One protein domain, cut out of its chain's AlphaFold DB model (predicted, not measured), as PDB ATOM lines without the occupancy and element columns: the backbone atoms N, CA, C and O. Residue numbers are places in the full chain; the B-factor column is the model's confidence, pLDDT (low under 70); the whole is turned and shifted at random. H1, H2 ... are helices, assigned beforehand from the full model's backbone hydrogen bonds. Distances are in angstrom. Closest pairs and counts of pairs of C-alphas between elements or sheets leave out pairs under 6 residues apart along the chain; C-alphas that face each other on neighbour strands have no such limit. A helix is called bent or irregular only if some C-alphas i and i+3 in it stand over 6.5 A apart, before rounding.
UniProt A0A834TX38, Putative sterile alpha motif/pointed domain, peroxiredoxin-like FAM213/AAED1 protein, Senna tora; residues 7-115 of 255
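AT A GLANCE: This is residues 7 to 115 of the 255 residues of the protein "Putative sterile alpha motif/pointed domain, peroxiredoxin-like FAM213/AAED1 protein" of Senna tora (UniProt A0A834TX38). Look first for a helical hairpin in the middle, H5 with H6 folded back beside it, set across the longest axis. Short helices H1 to H4 gather toward one end, and H7 to H9 toward the other. You have 109 printed residues with nine named helices, H1 to H9 in chain order, and no named strand: all helix. The whole is compact, with a radius of gyration of the C-alphas of 13.8 A and spans of 40 by 27 by 21 A.

HOW THE PARTS SIT: Start at H5, residues 48 to 61, the hub, touching three helices. It touches H6, residues 66 to 73, as a helical hairpin at a shallow tilt of 20 degrees, opposite ways; the closest C-alphas, of Leu 60 and Met 66, are 5.3 A apart. H6 is irregular: C-alphas 67 and 70 are 7.6 A apart. With residues 57 to 61 alone, H5 only just touches H1, residues 7 to 10, with 3 pairs of C-alphas within 8 A, closest Phe 9 and Arg 57 at 7.2 A. With residues 52 to 56 alone, it only just touches H7, residues 79 to 82, also with 3 pairs, closest C-alphas Ile 56 and Leu 79 at 5.6 A. H3, residues 30 to 35, and H4, residues 38 to 43, are each close to H5 but not clearly touching; the closest C-alphas are Lys 34 and Ser 58 at 5.9 A, and Met 41 and Lys 51 at 7.1 A. H2, residues 19 to 24, touches no helix. H8, residues 87 to 94, only just touches H6, with 3 pairs, closest C-alphas Lys 71 and Phe 94 at 6.6 A. It touches H9, residues 98 to 105, about perpendicular at 83 degrees, closest C-alphas Thr 87 and Ile 101 at 6.8 A. Every O i to N i+4 pair is within hydrogen-bond range in H2, H3, H4, H5 and H8, against 2 of 4 in H6 and 3 of 4 in H9; H1 and H7 are too short for such a pair.

IN THESE COORDINATES: Find C-alpha 48 at (138.775, 129.141, 182.846); from there H5 runs 19.9 A to C-alpha 61 at (132.606, 148.039, 184.446). H6 measures 11.2 A from first to last C-alpha, H8 10.4 A, and H9 10.8 A, ending at C-alpha 105, (134.370, 146.005, 197.964).

THE WHOLE: The two C-alphas farthest apart, of Glu 24 and Met 88, are 41.2 A apart. The printed part has no cut and no long link. Mean pLDDT of the printed part is 89.8; look for values under 70 at residues 108 to 115.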
ATOM      1  N   GLU A   7     136.210 146.652 172.132       90.62
ATOM      2  CA  GLU A   7     137.667 146.731 172.151       90.62
ATOM      3  C   GLU A   7     138.186 147.333 173.468       90.62
ATOM      4  O   GLU A   7     139.075 146.758 174.097       90.62
ATOM      5  N   ASP A   8     137.597 148.440 173.936       91.81
ATOM      6  CA  ASP A   8     137.942 149.068 175.221       91.81
ATOM      7  C   ASP A   8     137.510 148.207 176.416       91.81
ATOM      8  O   ASP A   8     138.182 148.187 177.452       91.81
ATOM      9  N   PHE A   9     136.379 147.502 176.299       94.50
ATOM     10  CA  PHE A   9     135.925 146.583 177.336       94.50
ATOM     11  C   PHE A   9     136.852 145.372 177.440       94.50
ATOM     12  O   PHE A   9     137.284 145.057 178.541       94.50
ATOM     13  N   ILE A  10     137.211 144.734 176.325       93.94
ATOM     14  CA  ILE A  10     138.078 143.547 176.249       93.94
ATOM     15  C   ILE A  10     139.555 143.876 176.535       93.94
ATOM     16  O   ILE A  10     140.269 143.045 177.097       93.94
ATOM     17  N   GLY A  11     140.000 145.097 176.228       91.75
ATOM     18  CA  GLY A  11     141.307 145.640 176.603       91.75
ATOM     19  C   GLY A  11     142.509 144.884 176.032       91.75
ATOM     20  O   GLY A  11     142.447 144.270 174.964       91.75
ATOM     21  N   SER A  12     143.649 144.955 176.732       91.06
ATOM     22  CA  SER A  12     144.911 144.359 176.263       91.06
ATOM     23  C   SER A  12     145.251 142.997 176.884       91.06
ATOM     24  O   SER A  12     146.261 142.398 176.514       91.06
ATOM     25  N   GLY A  13     144.402 142.503 177.794       88.06
ATOM     26  CA  GLY A  13     144.602 141.272 178.563       88.06
ATOM     27  C   GLY A  13     144.274 139.969 177.820       88.06
ATOM     28  O   GLY A  13     144.196 139.910 176.592       88.06
ATOM     29  N   ILE A  14     144.045 138.898 178.589       91.00
ATOM     30  CA  ILE A  14     143.845 137.525 178.080       91.00
ATOM     31  C   ILE A  14     142.620 137.371 177.155       91.00
ATOM     32  O   ILE A  14     142.567 136.467 176.320       91.00
ATOM     33  N   LEU A  15     141.647 138.278 177.272       92.50
ATOM     34  CA  LEU A  15     140.457 138.317 176.424       92.50
ATOM     35  C   LEU A  15     140.737 138.855 175.010       92.50
ATOM     36  O   LEU A  15     139.985 138.542 174.090       92.50
ATOM     37  N   LYS A  16     141.833 139.596 174.790       93.00
ATOM     38  CA  LYS A  16     142.157 140.192 173.481       93.00
ATOM     39  C   LYS A  16     142.283 139.153 172.364       93.00
ATOM     40  O   LYS A  16     141.850 139.402 171.245       93.00
ATOM     41  N   GLY A  17     142.847 137.982 172.667       90.06
ATOM     42  CA  GLY A  17     142.956 136.876 171.707       90.06
ATOM     43  C   GLY A  17     141.616 136.216 171.359       90.06
ATOM     44  O   GLY A  17     141.526 135.531 170.347       90.06
ATOM     45  N   LEU A  18     140.580 136.434 172.174       91.88
ATOM     46  CA  LEU A  18     139.234 135.901 171.972       91.88
ATOM     47  C   LEU A  18     138.317 136.877 171.217       91.88
ATOM     48  O   LEU A  18     137.305 136.445 170.670       91.88
ATOM     49  N   LEU A  19     138.681 138.164 171.141       91.75
ATOM     50  CA  LEU A  19     137.898 139.210 170.475       91.75
ATOM     51  C   LEU A  19     137.391 138.804 169.075       91.75
ATOM     52  O   LEU A  19     136.192 138.937 168.856       91.75
ATOM     53  N   PRO A  20     138.204 138.245 168.150       90.62
ATOM     54  CA  PRO A  20     137.698 137.869 166.828       90.62
ATOM     55  C   PRO A  20     136.569 136.832 166.888       90.62
ATOM     56  O   PRO A  20     135.597 136.954 166.151       90.62
ATOM     57  N   LYS A  21     136.667 135.858 167.806       91.12
ATOM     58  CA  LYS A  21     135.657 134.807 167.982       91.12
ATOM     59  C   LYS A  21     134.384 135.337 168.645       91.12
ATOM     60  O   LYS A  21     133.295 134.927 168.269       91.12
ATOM     61  N   LEU A  22     134.508 136.266 169.597       87.94
ATOM     62  CA  LEU A  22     133.350 136.953 170.180       87.94
ATOM     63  C   LEU A  22     132.539 137.666 169.092       87.94
ATOM     64  O   LEU A  22     131.329 137.489 169.029       87.94
ATOM     65  N   LEU A  23     133.211 138.400 168.200       86.94
ATOM     66  CA  LEU A  23     132.556 139.129 167.112       86.94
ATOM     67  C   LEU A  23     131.979 138.209 166.021       86.94
ATOM     68  O   LEU A  23     130.936 138.522 165.456       86.94
ATOM     69  N   GLU A  24     132.631 137.080 165.725       86.56
ATOM     70  CA  GLU A  24     132.125 136.066 164.783       86.56
ATOM     71  C   GLU A  24     130.832 135.401 165.287       86.56
ATOM     72  O   GLU A  24     129.895 135.210 164.516       86.56
ATOM     73  N   GLU A  25     130.755 135.128 166.591       83.88
ATOM     74  CA  GLU A  25     129.612 134.493 167.267       83.88
ATOM     75  C   GLU A  25     128.528 135.507 167.714       83.88
ATOM     76  O   GLU A  25     127.599 135.149 168.434       83.88
ATOM     77  N   GLY A  26     128.629 136.780 167.303       82.31
ATOM     78  CA  GLY A  26     127.607 137.809 167.554       82.31
ATOM     79  C   GLY A  26     127.630 138.463 168.942       82.31
ATOM     80  O   GLY A  26     126.655 139.099 169.334       82.31
ATOM     81  N   TRP A  27     128.728 138.346 169.691       88.12
ATOM     82  CA  TRP A  27     128.951 139.052 170.959       88.12
ATOM     83  C   TRP A  27     129.637 140.402 170.691       88.12
ATOM     84  O   TRP A  27     130.795 140.610 171.057       88.12
ATOM     85  N   ASP A  28     128.933 141.301 169.996       83.81
ATOM     86  CA  ASP A  28     129.455 142.560 169.438       83.81
ATOM     87  C   ASP A  28     129.124 143.826 170.255       83.81
ATOM     88  O   ASP A  28     129.535 144.930 169.885       83.81
ATOM     89  N   ASP A  29     128.472 143.682 171.414       89.00
ATOM     90  CA  ASP A  29     128.265 144.765 172.381       89.00
ATOM     91  C   ASP A  29     128.522 144.349 173.844       89.00
ATOM     92  O   ASP A  29     128.414 143.184 174.233       89.00
ATOM     93  N   VAL A  30     128.887 145.331 174.680       89.25
ATOM     94  CA  VAL A  30     129.261 145.109 176.089       89.25
ATOM     95  C   VAL A  30     128.101 144.555 176.938       89.25
ATOM     96  O   VAL A  30     128.334 143.578 177.651       89.25
ATOM     97  N   PRO A  31     126.870 145.112 176.916       89.75
ATOM     98  CA  PRO A  31     125.704 144.473 177.531       89.75
ATOM     99  C   PRO A  31     125.524 142.991 177.169       89.75
ATOM    100  O   PRO A  31     125.359 142.182 178.082       89.75
ATOM    101  N   THR A  32     125.611 142.634 175.886       87.75
ATOM    102  CA  THR A  32     125.453 141.255 175.396       87.75
ATOM    103  C   THR A  32     126.577 140.349 175.908       87.75
ATOM    104  O   THR A  32     126.307 139.317 176.522       87.75
ATOM    105  N   ILE A  33     127.840 140.782 175.816       91.00
ATOM    106  CA  ILE A  33     128.999 140.080 176.404       91.00
ATOM    107  C   ILE A  33     128.830 139.839 177.918       91.00
ATOM    108  O   ILE A  33     129.229 138.794 178.430       91.00
ATOM    109  N   LYS A  34     128.233 140.786 178.654       92.75
ATOM    110  CA  LYS A  34     128.041 140.687 180.112       92.75
ATOM    111  C   LYS A  34     126.941 139.713 180.550       92.75
ATOM    112  O   LYS A  34     126.953 139.312 181.713       92.75
ATOM    113  N   VAL A  35     125.985 139.377 179.682       89.44
ATOM    114  CA  VAL A  35     124.908 138.408 179.989       89.44
ATOM    115  C   VAL A  35     125.218 136.987 179.516       89.44
ATOM    116  O   VAL A  35     124.446 136.077 179.812       89.44
ATOM    117  N   MET A  36     126.359 136.794 178.847       89.50
ATOM    118  CA  MET A  36     126.891 135.492 178.453       89.50
ATOM    119  C   MET A  36     126.902 134.519 179.640       89.50
ATOM    120  O   MET A  36     127.489 134.790 180.692       89.50
ATOM    121  N   ASN A  37     126.246 133.374 179.473       90.75
ATOM    122  CA  ASN A  37     126.134 132.339 180.494       90.75
ATOM    123  C   ASN A  37     127.278 131.304 180.373       90.75
ATOM    124  O   ASN A  37     128.126 131.387 179.487       90.75
ATOM    125  N   SER A  38     127.358 130.328 181.284       88.50
ATOM    126  CA  SER A  38     128.442 129.330 181.251       88.50
ATOM    127  C   SER A  38     128.431 128.435 180.009       88.50
ATOM    128  O   SER A  38     129.503 128.095 179.522       88.50
ATOM    129  N   GLU A  39     127.249 128.079 179.507       91.06
ATOM    130  CA  GLU A  39     127.053 127.239 178.321       91.06
ATOM    131  C   GLU A  39     127.522 127.987 177.065       91.06
ATOM    132  O   GLU A  39     128.268 127.423 176.266       91.06
ATOM    133  N   ASP A  40     127.212 129.286 176.963       92.31
ATOM    134  CA  ASP A  40     127.726 130.173 175.909       92.31
ATOM    135  C   ASP A  40     129.266 130.230 175.934       92.31
ATOM    136  O   ASP A  40     129.925 130.038 174.910       92.31
ATOM    137  N   MET A  41     129.859 130.433 177.123       93.62
ATOM    138  CA  MET A  41     131.318 130.459 177.311       93.62
ATOM    139  C   MET A  41     131.983 129.124 176.932       93.62
ATOM    140  O   MET A  41     133.115 129.115 176.442       93.62
ATOM    141  N   ASP A  42     131.314 127.994 177.180       93.06
ATOM    142  CA  ASP A  42     131.789 126.657 176.808       93.06
ATOM    143  C   ASP A  42     131.659 126.389 175.300       93.06
ATOM    144  O   ASP A  42     132.592 125.841 174.698       93.06
ATOM    145  N   ALA A  43     130.578 126.851 174.662       92.50
ATOM    146  CA  ALA A  43     130.382 126.775 173.213       92.50
ATOM    147  C   ALA A  43     131.493 127.516 172.448       92.50
ATOM    148  O   ALA A  43     132.088 126.970 171.517       92.50
ATOM    149  N   ILE A  44     131.880 128.711 172.910       92.31
ATOM    150  CA  ILE A  44     133.011 129.451 172.329       92.31
ATOM    151  C   ILE A  44     134.390 128.982 172.834       92.31
ATOM    152  O   ILE A  44     135.410 129.524 172.403       92.31
ATOM    153  N   HIS A  45     134.452 127.923 173.647       93.31
ATOM    154  CA  HIS A  45     135.677 127.306 174.177       93.31
ATOM    155  C   HIS A  45     136.567 128.258 174.998       93.31
ATOM    156  O   HIS A  45     137.797 128.211 174.901       93.31
ATOM    157  N   MET A  46     135.967 129.119 175.829       94.88
ATOM    158  CA  MET A  46     136.728 129.935 176.780       94.88
ATOM    159  C   MET A  46     137.501 129.065 177.773       94.88
ATOM    160  O   MET A  46     136.936 128.197 178.444       94.88
ATOM    161  N   THR A  47     138.782 129.379 177.967       95.12
ATOM    162  CA  THR A  47     139.548 128.838 179.095       95.12
ATOM    163  C   THR A  47     139.007 129.386 180.417       95.12
ATOM    164  O   THR A  47     138.439 130.479 180.461       95.12
ATOM    165  N   GLN A  48     139.226 128.675 181.528       94.31
ATOM    166  CA  GLN A  48     138.775 129.141 182.846       94.31
ATOM    167  C   GLN A  48     139.302 130.553 183.177       94.31
ATOM    168  O   GLN A  48     138.536 131.393 183.640       94.31
ATOM    169  N   GLN A  49     140.555 130.861 182.822       94.19
ATOM    170  CA  GLN A  49     141.133 132.201 182.996       94.19
ATOM    171  C   GLN A  49     140.416 133.282 182.170       94.19
ATOM    172  O   GLN A  49     140.293 134.412 182.633       94.19
ATOM    173  N   GLN A  50     139.914 132.960 180.973       94.88
ATOM    174  CA  GLN A  50     139.096 133.886 180.179       94.88
ATOM    175  C   GLN A  50     137.712 134.093 180.810       94.88
ATOM    176  O   GLN A  50     137.257 135.231 180.902       94.88
ATOM    177  N   LYS A  51     137.073 133.032 181.325       95.44
ATOM    178  CA  LYS A  51     135.797 133.148 182.059       95.44
ATOM    179  C   LYS A  51     135.947 134.025 183.310       95.44
ATOM    180  O   LYS A  51     135.124 134.908 183.555       95.44
ATOM    181  N   ASP A  52     137.023 133.830 184.072       95.31
ATOM    182  CA  ASP A  52     137.322 134.627 185.267       95.31
ATOM    183  C   ASP A  52     137.656 136.084 184.917       95.31
ATOM    184  O   ASP A  52     137.134 137.000 185.557       95.31
ATOM    185  N   ALA A  53     138.442 136.316 183.857       96.06
ATOM    186  CA  ALA A  53     138.713 137.652 183.331       96.06
ATOM    187  C   ALA A  53     137.422 138.386 182.941       96.06
ATOM    188  O   ALA A  53     137.204 139.517 183.374       96.06
ATOM    189  N   LEU A  54     136.523 137.737 182.195       95.56
ATOM    190  CA  LEU A  54     135.238 138.318 181.801       95.56
ATOM    191  C   LEU A  54     134.363 138.671 183.020       95.56
ATOM    192  O   LEU A  54     133.754 139.744 183.058       95.56
ATOM    193  N   GLY A  55     134.360 137.826 184.056       94.75
ATOM    194  CA  GLY A  55     133.710 138.127 185.335       94.75
ATOM    195  C   GLY A  55     134.298 139.363 186.028       94.75
ATOM    196  O   GLY A  55     133.551 140.242 186.466       94.75
ATOM    197  N   ILE A  56     135.631 139.481 186.072       96.19
ATOM    198  CA  ILE A  56     136.344 140.647 186.622       96.19
ATOM    199  C   ILE A  56     135.991 141.921 185.840       96.19
ATOM    200  O   ILE A  56     135.621 142.925 186.452       96.19
ATOM    201  N   ARG A  57     136.036 141.887 184.501       95.62
ATOM    202  CA  ARG A  57     135.692 143.039 183.647       95.62
ATOM    203  C   ARG A  57     134.261 143.502 183.855       95.62
ATOM    204  O   ARG A  57     134.030 144.687 184.085       95.62
ATOM    205  N   SER A  58     133.314 142.568 183.855       94.56
ATOM    206  CA  SER A  58     131.893 142.846 184.085       94.56
ATOM    207  C   SER A  58     131.672 143.553 185.428       94.56
ATOM    208  O   SER A  58     131.018 144.595 185.486       94.56
ATOM    209  N   TYR A  59     132.307 143.049 186.490       95.44
ATOM    210  CA  TYR A  59     132.228 143.612 187.838       95.44
ATOM    211  C   TYR A  59     132.844 145.017 187.951       95.44
ATOM    212  O   TYR A  59     132.281 145.903 188.605       95.44
ATOM    213  N   LEU A  60     134.002 145.235 187.314       95.38
ATOM    214  CA  LEU A  60     134.705 146.521 187.303       95.38
ATOM    215  C   LEU A  60     133.986 147.568 186.445       95.38
ATOM    216  O   LEU A  60     133.972 148.744 186.819       95.38
ATOM    217  N   HIS A  61     133.377 147.165 185.329       94.50
ATOM    218  CA  HIS A  61     132.606 148.039 184.446       94.50
ATOM    219  C   HIS A  61     131.464 148.723 185.205       94.50
ATOM    220  O   HIS A  61     131.404 149.953 185.264       94.50
ATOM    221  N   ASP A  62     130.643 147.943 185.909       92.00
ATOM    222  CA  ASP A  62     129.450 148.437 186.618       92.00
ATOM    223  C   ASP A  62     129.775 149.302 187.849       92.00
ATOM    224  O   ASP A  62     128.924 150.015 188.398       92.00
ATOM    225  N   ARG A  63     131.043 149.286 188.269       93.00
ATOM    226  CA  ARG A  63     131.594 150.113 189.350       93.00
ATOM    227  C   ARG A  63     132.421 151.292 188.828       93.00
ATOM    228  O   ARG A  63     132.835 152.134 189.628       93.00
ATOM    229  N   GLY A  64     132.631 151.410 187.513       93.00
ATOM    230  CA  GLY A  64     133.444 152.459 186.887       93.00
ATOM    231  C   GLY A  64     134.932 152.339 187.232       93.00
ATOM    232  O   GLY A  64     135.578 153.341 187.560       93.00
ATOM    233  N   LEU A  65     135.448 151.106 187.231       95.69
ATOM    234  CA  LEU A  65     136.784 150.713 187.690       95.69
ATOM    235  C   LEU A  65     137.642 150.026 186.604       95.69
ATOM    236  O   LEU A  65     138.734 149.561 186.917       95.69
ATOM    237  N   MET A  66     137.210 150.028 185.334       94.88
ATOM    238  CA  MET A  66     137.887 149.359 184.199       94.88
ATOM    239  C   MET A  66     139.392 149.634 184.066       94.88
ATOM    240  O   MET A  66     140.127 148.771 183.604       94.88
ATOM    241  N   ARG A  67     139.884 150.783 184.552       94.38
ATOM    242  CA  ARG A  67     141.322 151.118 184.610       94.38
ATOM    243  C   ARG A  67     142.203 150.095 185.350       94.38
ATOM    244  O   ARG A  67     143.419 150.203 185.276       94.38
ATOM    245  N   TYR A  68     141.605 149.184 186.120       96.06
ATOM    246  CA  TYR A  68     142.300 148.133 186.865       96.06
ATOM    247  C   TYR A  68     142.197 146.743 186.213       96.06
ATOM    248  O   TYR A  68     142.901 145.842 186.660       96.06
ATOM    249  N   ALA A  69     141.366 146.566 185.176       95.00
ATOM    250  CA  ALA A  69     141.014 145.261 184.604       95.00
ATOM    251  C   ALA A  69     142.249 144.455 184.171       95.00
ATOM    252  O   ALA A  69     142.547 143.425 184.773       95.00
ATOM    253  N   ASP A  70     143.042 144.996 183.242       93.44
ATOM    254  CA  ASP A  70     144.254 144.359 182.711       93.44
ATOM    255  C   ASP A  70     145.237 143.934 183.827       93.44
ATOM    256  O   ASP A  70     145.816 142.849 183.767       93.44
ATOM    257  N   LYS A  71     145.389 144.742 184.891       94.69
ATOM    258  CA  LYS A  71     146.284 144.437 186.026       94.69
ATOM    259  C   LYS A  71     145.708 143.365 186.960       94.69
ATOM    260  O   LYS A  71     146.466 142.571 187.511       94.69
ATOM    261  N   MET A  72     144.386 143.332 187.145       95.00
ATOM    262  CA  MET A  72     143.704 142.318 187.959       95.00
ATOM    263  C   MET A  72     143.678 140.959 187.257       95.00
ATOM    264  O   MET A  72     143.994 139.952 187.886       95.00
ATOM    265  N   GLU A  73     143.428 140.933 185.950       94.19
ATOM    266  CA  GLU A  73     143.505 139.724 185.118       94.19
ATOM    267  C   GLU A  73     144.915 139.136 185.074       94.19
ATOM    268  O   GLU A  73     145.088 137.936 185.276       94.19
ATOM    269  N   ALA A  74     145.936 139.982 184.902       93.31
ATOM    270  CA  ALA A  74     147.334 139.554 184.916       93.31
ATOM    271  C   ALA A  74     147.776 138.927 186.254       93.31
ATOM    272  O   ALA A  74     148.798 138.245 186.297       93.31
ATOM    273  N   SER A  75     147.021 139.122 187.346       93.25
ATOM    274  CA  SER A  75     147.299 138.467 188.630       93.25
ATOM    275  C   SER A  75     146.865 136.997 188.691       93.25
ATOM    276  O   SER A  75     147.229 136.306 189.640       93.25
ATOM    277  N   GLY A  76     146.071 136.522 187.721       92.19
ATOM    278  CA  GLY A  76     145.559 135.148 187.659       92.19
ATOM    279  C   GLY A  76     144.530 134.775 188.735       92.19
ATOM    280  O   GLY A  76     144.045 133.647 188.728       92.19
ATOM    281  N   LYS A  77     144.189 135.698 189.644       94.62
ATOM    282  CA  LYS A  77     143.180 135.514 190.697       94.62
ATOM    283  C   LYS A  77     141.773 135.654 190.123       94.62
ATOM    284  O   LYS A  77     141.521 136.562 189.332       94.62
ATOM    285  N   CYS A  78     140.836 134.831 190.579       95.19
ATOM    286  CA  CYS A  78     139.421 134.978 190.239       95.19
ATOM    287  C   CYS A  78     138.751 136.103 191.058       95.19
ATOM    288  O   CYS A  78     139.268 136.567 192.079       95.19
ATOM    289  N   LEU A  79     137.566 136.560 190.631       95.38
ATOM    290  CA  LEU A  79     136.859 137.670 191.288       95.38
ATOM    291  C   LEU A  79     136.609 137.452 192.806       95.38
ATOM    292  O   LEU A  79     136.862 138.389 193.567       95.38
ATOM    293  N   PRO A  80     136.182 136.265 193.293       94.88
ATOM    294  CA  PRO A  80     136.056 136.002 194.731       94.88
ATOM    295  C   PRO A  80     137.360 136.165 195.521       94.88
ATOM    296  O   PRO A  80     137.340 136.708 196.624       94.88
ATOM    297  N   GLU A  81     138.496 135.743 194.957       96.12
ATOM    298  CA  GLU A  81     139.813 135.902 195.586       96.12
ATOM    299  C   GLU A  81     140.207 137.378 195.652       96.12
ATOM    300  O   GLU A  81     140.634 137.851 196.702       96.12
ATOM    301  N   LEU A  82     139.989 138.131 194.569       96.44
ATOM    302  CA  LEU A  82     140.243 139.574 194.515       96.44
ATOM    303  C   LEU A  82     139.383 140.344 195.535       96.44
ATOM    304  O   LEU A  82     139.886 141.253 196.192       96.44
ATOM    305  N   LEU A  83     138.123 139.941 195.730       95.50
ATOM    306  CA  LEU A  83     137.211 140.487 196.750       95.50
ATOM    307  C   LEU A  83     137.547 140.062 198.192       95.50
ATOM    308  O   LEU A  83     136.986 140.629 199.133       95.50
ATOM    309  N   SER A  84     138.434 139.078 198.377       95.69
ATOM    310  CA  SER A  84     138.927 138.631 199.690       95.69
ATOM    311  C   SER A  84     140.198 139.356 200.154       95.69
ATOM    312  O   SER A  84     140.573 139.250 201.321       95.69
ATOM    313  N   LEU A  85     140.855 140.101 199.257       96.00
ATOM    314  CA  LEU A  85     142.098 140.816 199.547       96.00
ATOM    315  C   LEU A  85     141.895 141.957 200.548       96.00
ATOM    316  O   LEU A  85     140.847 142.607 200.589       96.00
ATOM    317  N   SER A  86     142.937 142.249 201.330       96.31
ATOM    318  CA  SER A  86     142.905 143.388 202.244       96.31
ATOM    319  C   SER A  86     142.906 144.720 201.482       96.31
ATOM    320  O   SER A  86     143.340 144.824 200.332       96.31
ATOM    321  N   THR A  87     142.481 145.795 202.147       95.94
ATOM    322  CA  THR A  87     142.571 147.152 201.583       95.94
ATOM    323  C   THR A  87     144.018 147.581 201.319       95.94
ATOM    324  O   THR A  87     144.255 148.385 200.417       95.94
ATOM    325  N   MET A  88     144.990 147.028 202.056       95.94
ATOM    326  CA  MET A  88     146.414 147.241 201.800       95.94
ATOM    327  C   MET A  88     146.862 146.524 200.526       95.94
ATOM    328  O   MET A  88     147.498 147.157 199.690       95.94
ATOM    329  N   ASP A  89     146.472 145.262 200.333       96.50
ATOM    330  CA  ASP A  89     146.785 144.484 199.125       96.50
ATOM    331  C   ASP A  89     146.191 145.113 197.864       96.50
ATOM    332  O   ASP A  89     146.867 145.230 196.845       96.50
ATOM    333  N   LEU A  90     144.939 145.576 197.932       96.69
ATOM    334  CA  LEU A  90     144.298 146.274 196.815       96.69
ATOM    335  C   LEU A  90     145.025 147.584 196.464       96.69
ATOM    336  O   LEU A  90     145.128 147.945 195.291       96.69
ATOM    337  N   SER A  91     145.576 148.278 197.464       96.75
ATOM    338  CA  SER A  91     146.373 149.486 197.241       96.75
ATOM    339  C   SER A  91     147.779 149.189 196.714       96.75
ATOM    340  O   SER A  91     148.251 149.946 195.874       96.75
ATOM    341  N   SER A  92     148.461 148.146 197.198       96.62
ATOM    342  CA  SER A  92     149.870 147.864 196.878       96.62
ATOM    343  C   SER A  92     150.050 147.014 195.619       96.62
ATOM    344  O   SER A  92     150.951 147.271 194.828       96.62
ATOM    345  N   GLN A  93     149.183 146.020 195.400       95.88
ATOM    346  CA  GLN A  93     149.252 145.133 194.237       95.88
ATOM    347  C   GLN A  93     148.611 145.791 193.005       95.88
ATOM    348  O   GLN A  93     149.102 145.614 191.891       95.88
ATOM    349  N   PHE A  94     147.557 146.601 193.181       96.06
ATOM    350  CA  PHE A  94     146.743 147.127 192.072       96.06
ATOM    351  C   PHE A  94     146.673 148.659 191.961       96.06
ATOM    352  O   PHE A  94     145.946 149.162 191.109       96.06
ATOM    353  N   ASP A  95     147.413 149.411 192.785       96.00
ATOM    354  CA  ASP A  95     147.402 150.886 192.807       96.00
ATOM    355  C   ASP A  95     145.985 151.481 192.972       96.00
ATOM    356  O   ASP A  95     145.639 152.554 192.448       96.00
ATOM    357  N   MET A  96     145.104 150.766 193.684       96.94
ATOM    358  CA  MET A  96     143.739 151.234 193.898       96.94
ATOM    359  C   MET A  96     143.699 152.401 194.882       96.94
ATOM    360  O   MET A  96     144.092 152.297 196.041       96.94
ATOM    361  N   LYS A  97     143.123 153.523 194.443       97.00
ATOM    362  CA  LYS A  97     142.850 154.666 195.325       97.00
ATOM    363  C   LYS A  97     141.803 154.275 196.373       97.00
ATOM    364  O   LYS A  97     140.861 153.558 196.054       97.00
ATOM    365  N   ARG A  98     141.871 154.827 197.591       95.94
ATOM    366  CA  ARG A  98     140.931 154.529 198.700       95.94
ATOM    367  C   ARG A  98     139.442 154.562 198.300       95.94
ATOM    368  O   ARG A  98     138.697 153.652 198.643       95.94
ATOM    369  N   GLY A  99     139.010 155.568 197.534       95.56
ATOM    370  CA  GLY A  99     137.626 155.669 197.032       95.56
ATOM    371  C   GLY A  99     137.279 154.709 195.880       95.56
ATOM    372  O   GLY A  99     136.110 154.547 195.538       95.56
ATOM    373  N   HIS A 100     138.275 154.077 195.260       97.12
ATOM    374  CA  HIS A 100     138.097 152.993 194.290       97.12
ATOM    375  C   HIS A 100     137.999 151.650 195.012       97.12
ATOM    376  O   HIS A 100     137.087 150.893 194.709       97.12
ATOM    377  N   ILE A 101     138.836 151.419 196.034       97.12
ATOM    378  CA  ILE A 101     138.730 150.264 196.942       97.12
ATOM    379  C   ILE A 101     137.329 150.208 197.558       97.12
ATOM    380  O   ILE A 101     136.679 149.173 197.481       97.12
ATOM    381  N   ALA A 102     136.829 151.331 198.089       95.44
ATOM    382  CA  ALA A 102     135.481 151.406 198.653       95.44
ATOM    383  C   ALA A 102     134.396 150.962 197.653       95.44
ATOM    384  O   ALA A 102     133.556 150.145 198.004       95.44
ATOM    385  N   ARG A 103     134.453 151.431 196.395       94.81
ATOM    386  CA  ARG A 103     133.529 151.001 195.325       94.81
ATOM    387  C   ARG A 103     133.733 149.549 194.887       94.81
ATOM    388  O   ARG A 103     132.775 148.928 194.446       94.81
ATOM    389  N   PHE A 104     134.957 149.032 194.968       95.69
ATOM    390  CA  PHE A 104     135.289 147.660 194.593       95.69
ATOM    391  C   PHE A 104     134.763 146.644 195.610       95.69
ATOM    392  O   PHE A 104     134.251 145.614 195.205       95.69
ATOM    393  N   VAL A 105     134.849 146.929 196.912       94.12
ATOM    394  CA  VAL A 105     134.370 146.005 197.964       94.12
ATOM    395  C   VAL A 105     132.893 146.197 198.327       94.12
ATOM    396  O   VAL A 105     132.349 145.420 199.113       94.12
ATOM    397  N   ASP A 106     132.236 147.225 197.782       88.69
ATOM    398  CA  ASP A 106     130.837 147.543 198.069       88.69
ATOM    399  C   ASP A 106     129.874 146.480 197.508       88.69
ATOM    400  O   ASP A 106     129.703 146.310 196.295       88.69
ATOM    401  N   ARG A 107     129.217 145.780 198.439       78.75
ATOM    402  CA  ARG A 107     128.206 144.745 198.182       78.75
ATOM    403  C   ARG A 107     126.772 145.290 198.142       78.75
ATOM    404  O   ARG A 107     125.858 144.516 197.879       78.75
ATOM    405  N   SER A 108     126.553 146.581 198.415       68.69
ATOM    406  CA  SER A 108     125.208 147.186 198.423       68.69
ATOM    407  C   SER A 108     124.587 147.265 197.025       68.69
ATOM    408  O   SER A 108     123.371 147.152 196.874       68.69
ATOM    409  N   ARG A 109     125.424 147.359 195.983       59.38
ATOM    410  CA  ARG A 109     125.040 147.088 194.594       59.38
ATOM    411  C   ARG A 109     124.918 145.577 194.396       59.38
ATOM    412  O   ARG A 109     125.899 144.906 194.087       59.38
ATOM    413  N   CYS A 110     123.715 145.062 194.640       44.56
ATOM    414  CA  CYS A 110     123.403 143.643 194.539       44.56
ATOM    415  C   CYS A 110     123.452 143.166 193.077       44.56
ATOM    416  O   CYS A 110     122.522 143.387 192.306       44.56
ATOM    417  N   ASP A 111     124.544 142.492 192.723       50.38
ATOM    418  CA  ASP A 111     124.700 141.718 191.490       50.38
ATOM    419  C   ASP A 111     123.806 140.457 191.537       50.38
ATOM    420  O   ASP A 111     124.260 139.362 191.883       50.38
ATOM    421  N   ASP A 112     122.517 140.589 191.205       40.56
ATOM    422  CA  ASP A 112     121.601 139.435 191.153       40.56
ATOM    423  C   ASP A 112     121.948 138.435 190.032       40.56
ATOM    424  O   ASP A 112     121.630 137.251 190.159       40.56
ATOM    425  N   SER A 113     122.718 138.845 189.015       47.50
ATOM    426  CA  SER A 113     123.237 137.954 187.963       47.50
ATOM    427  C   SER A 113     124.154 136.835 188.483       47.50
ATOM    428  O   SER A 113     124.272 135.795 187.840       47.50
ATOM    429  N   PHE A 114     124.795 136.996 189.649       41.66
ATOM    430  CA  PHE A 114     125.756 136.013 190.175       41.66
ATOM    431  C   PHE A 114     125.169 135.006 191.182       41.66
ATOM    432  O   PHE A 114     125.869 134.083 191.605       41.66
ATOM    433  N   LYS A 115     123.883 135.110 191.556       39.22
ATOM    434  CA  LYS A 115     123.272 134.219 192.569       39.22
ATOM    435  C   LYS A 115     122.927 132.805 192.076       39.22
ATOM    436  O   LYS A 115     122.589 131.953 192.893       39.22
TER     437      LYS A 115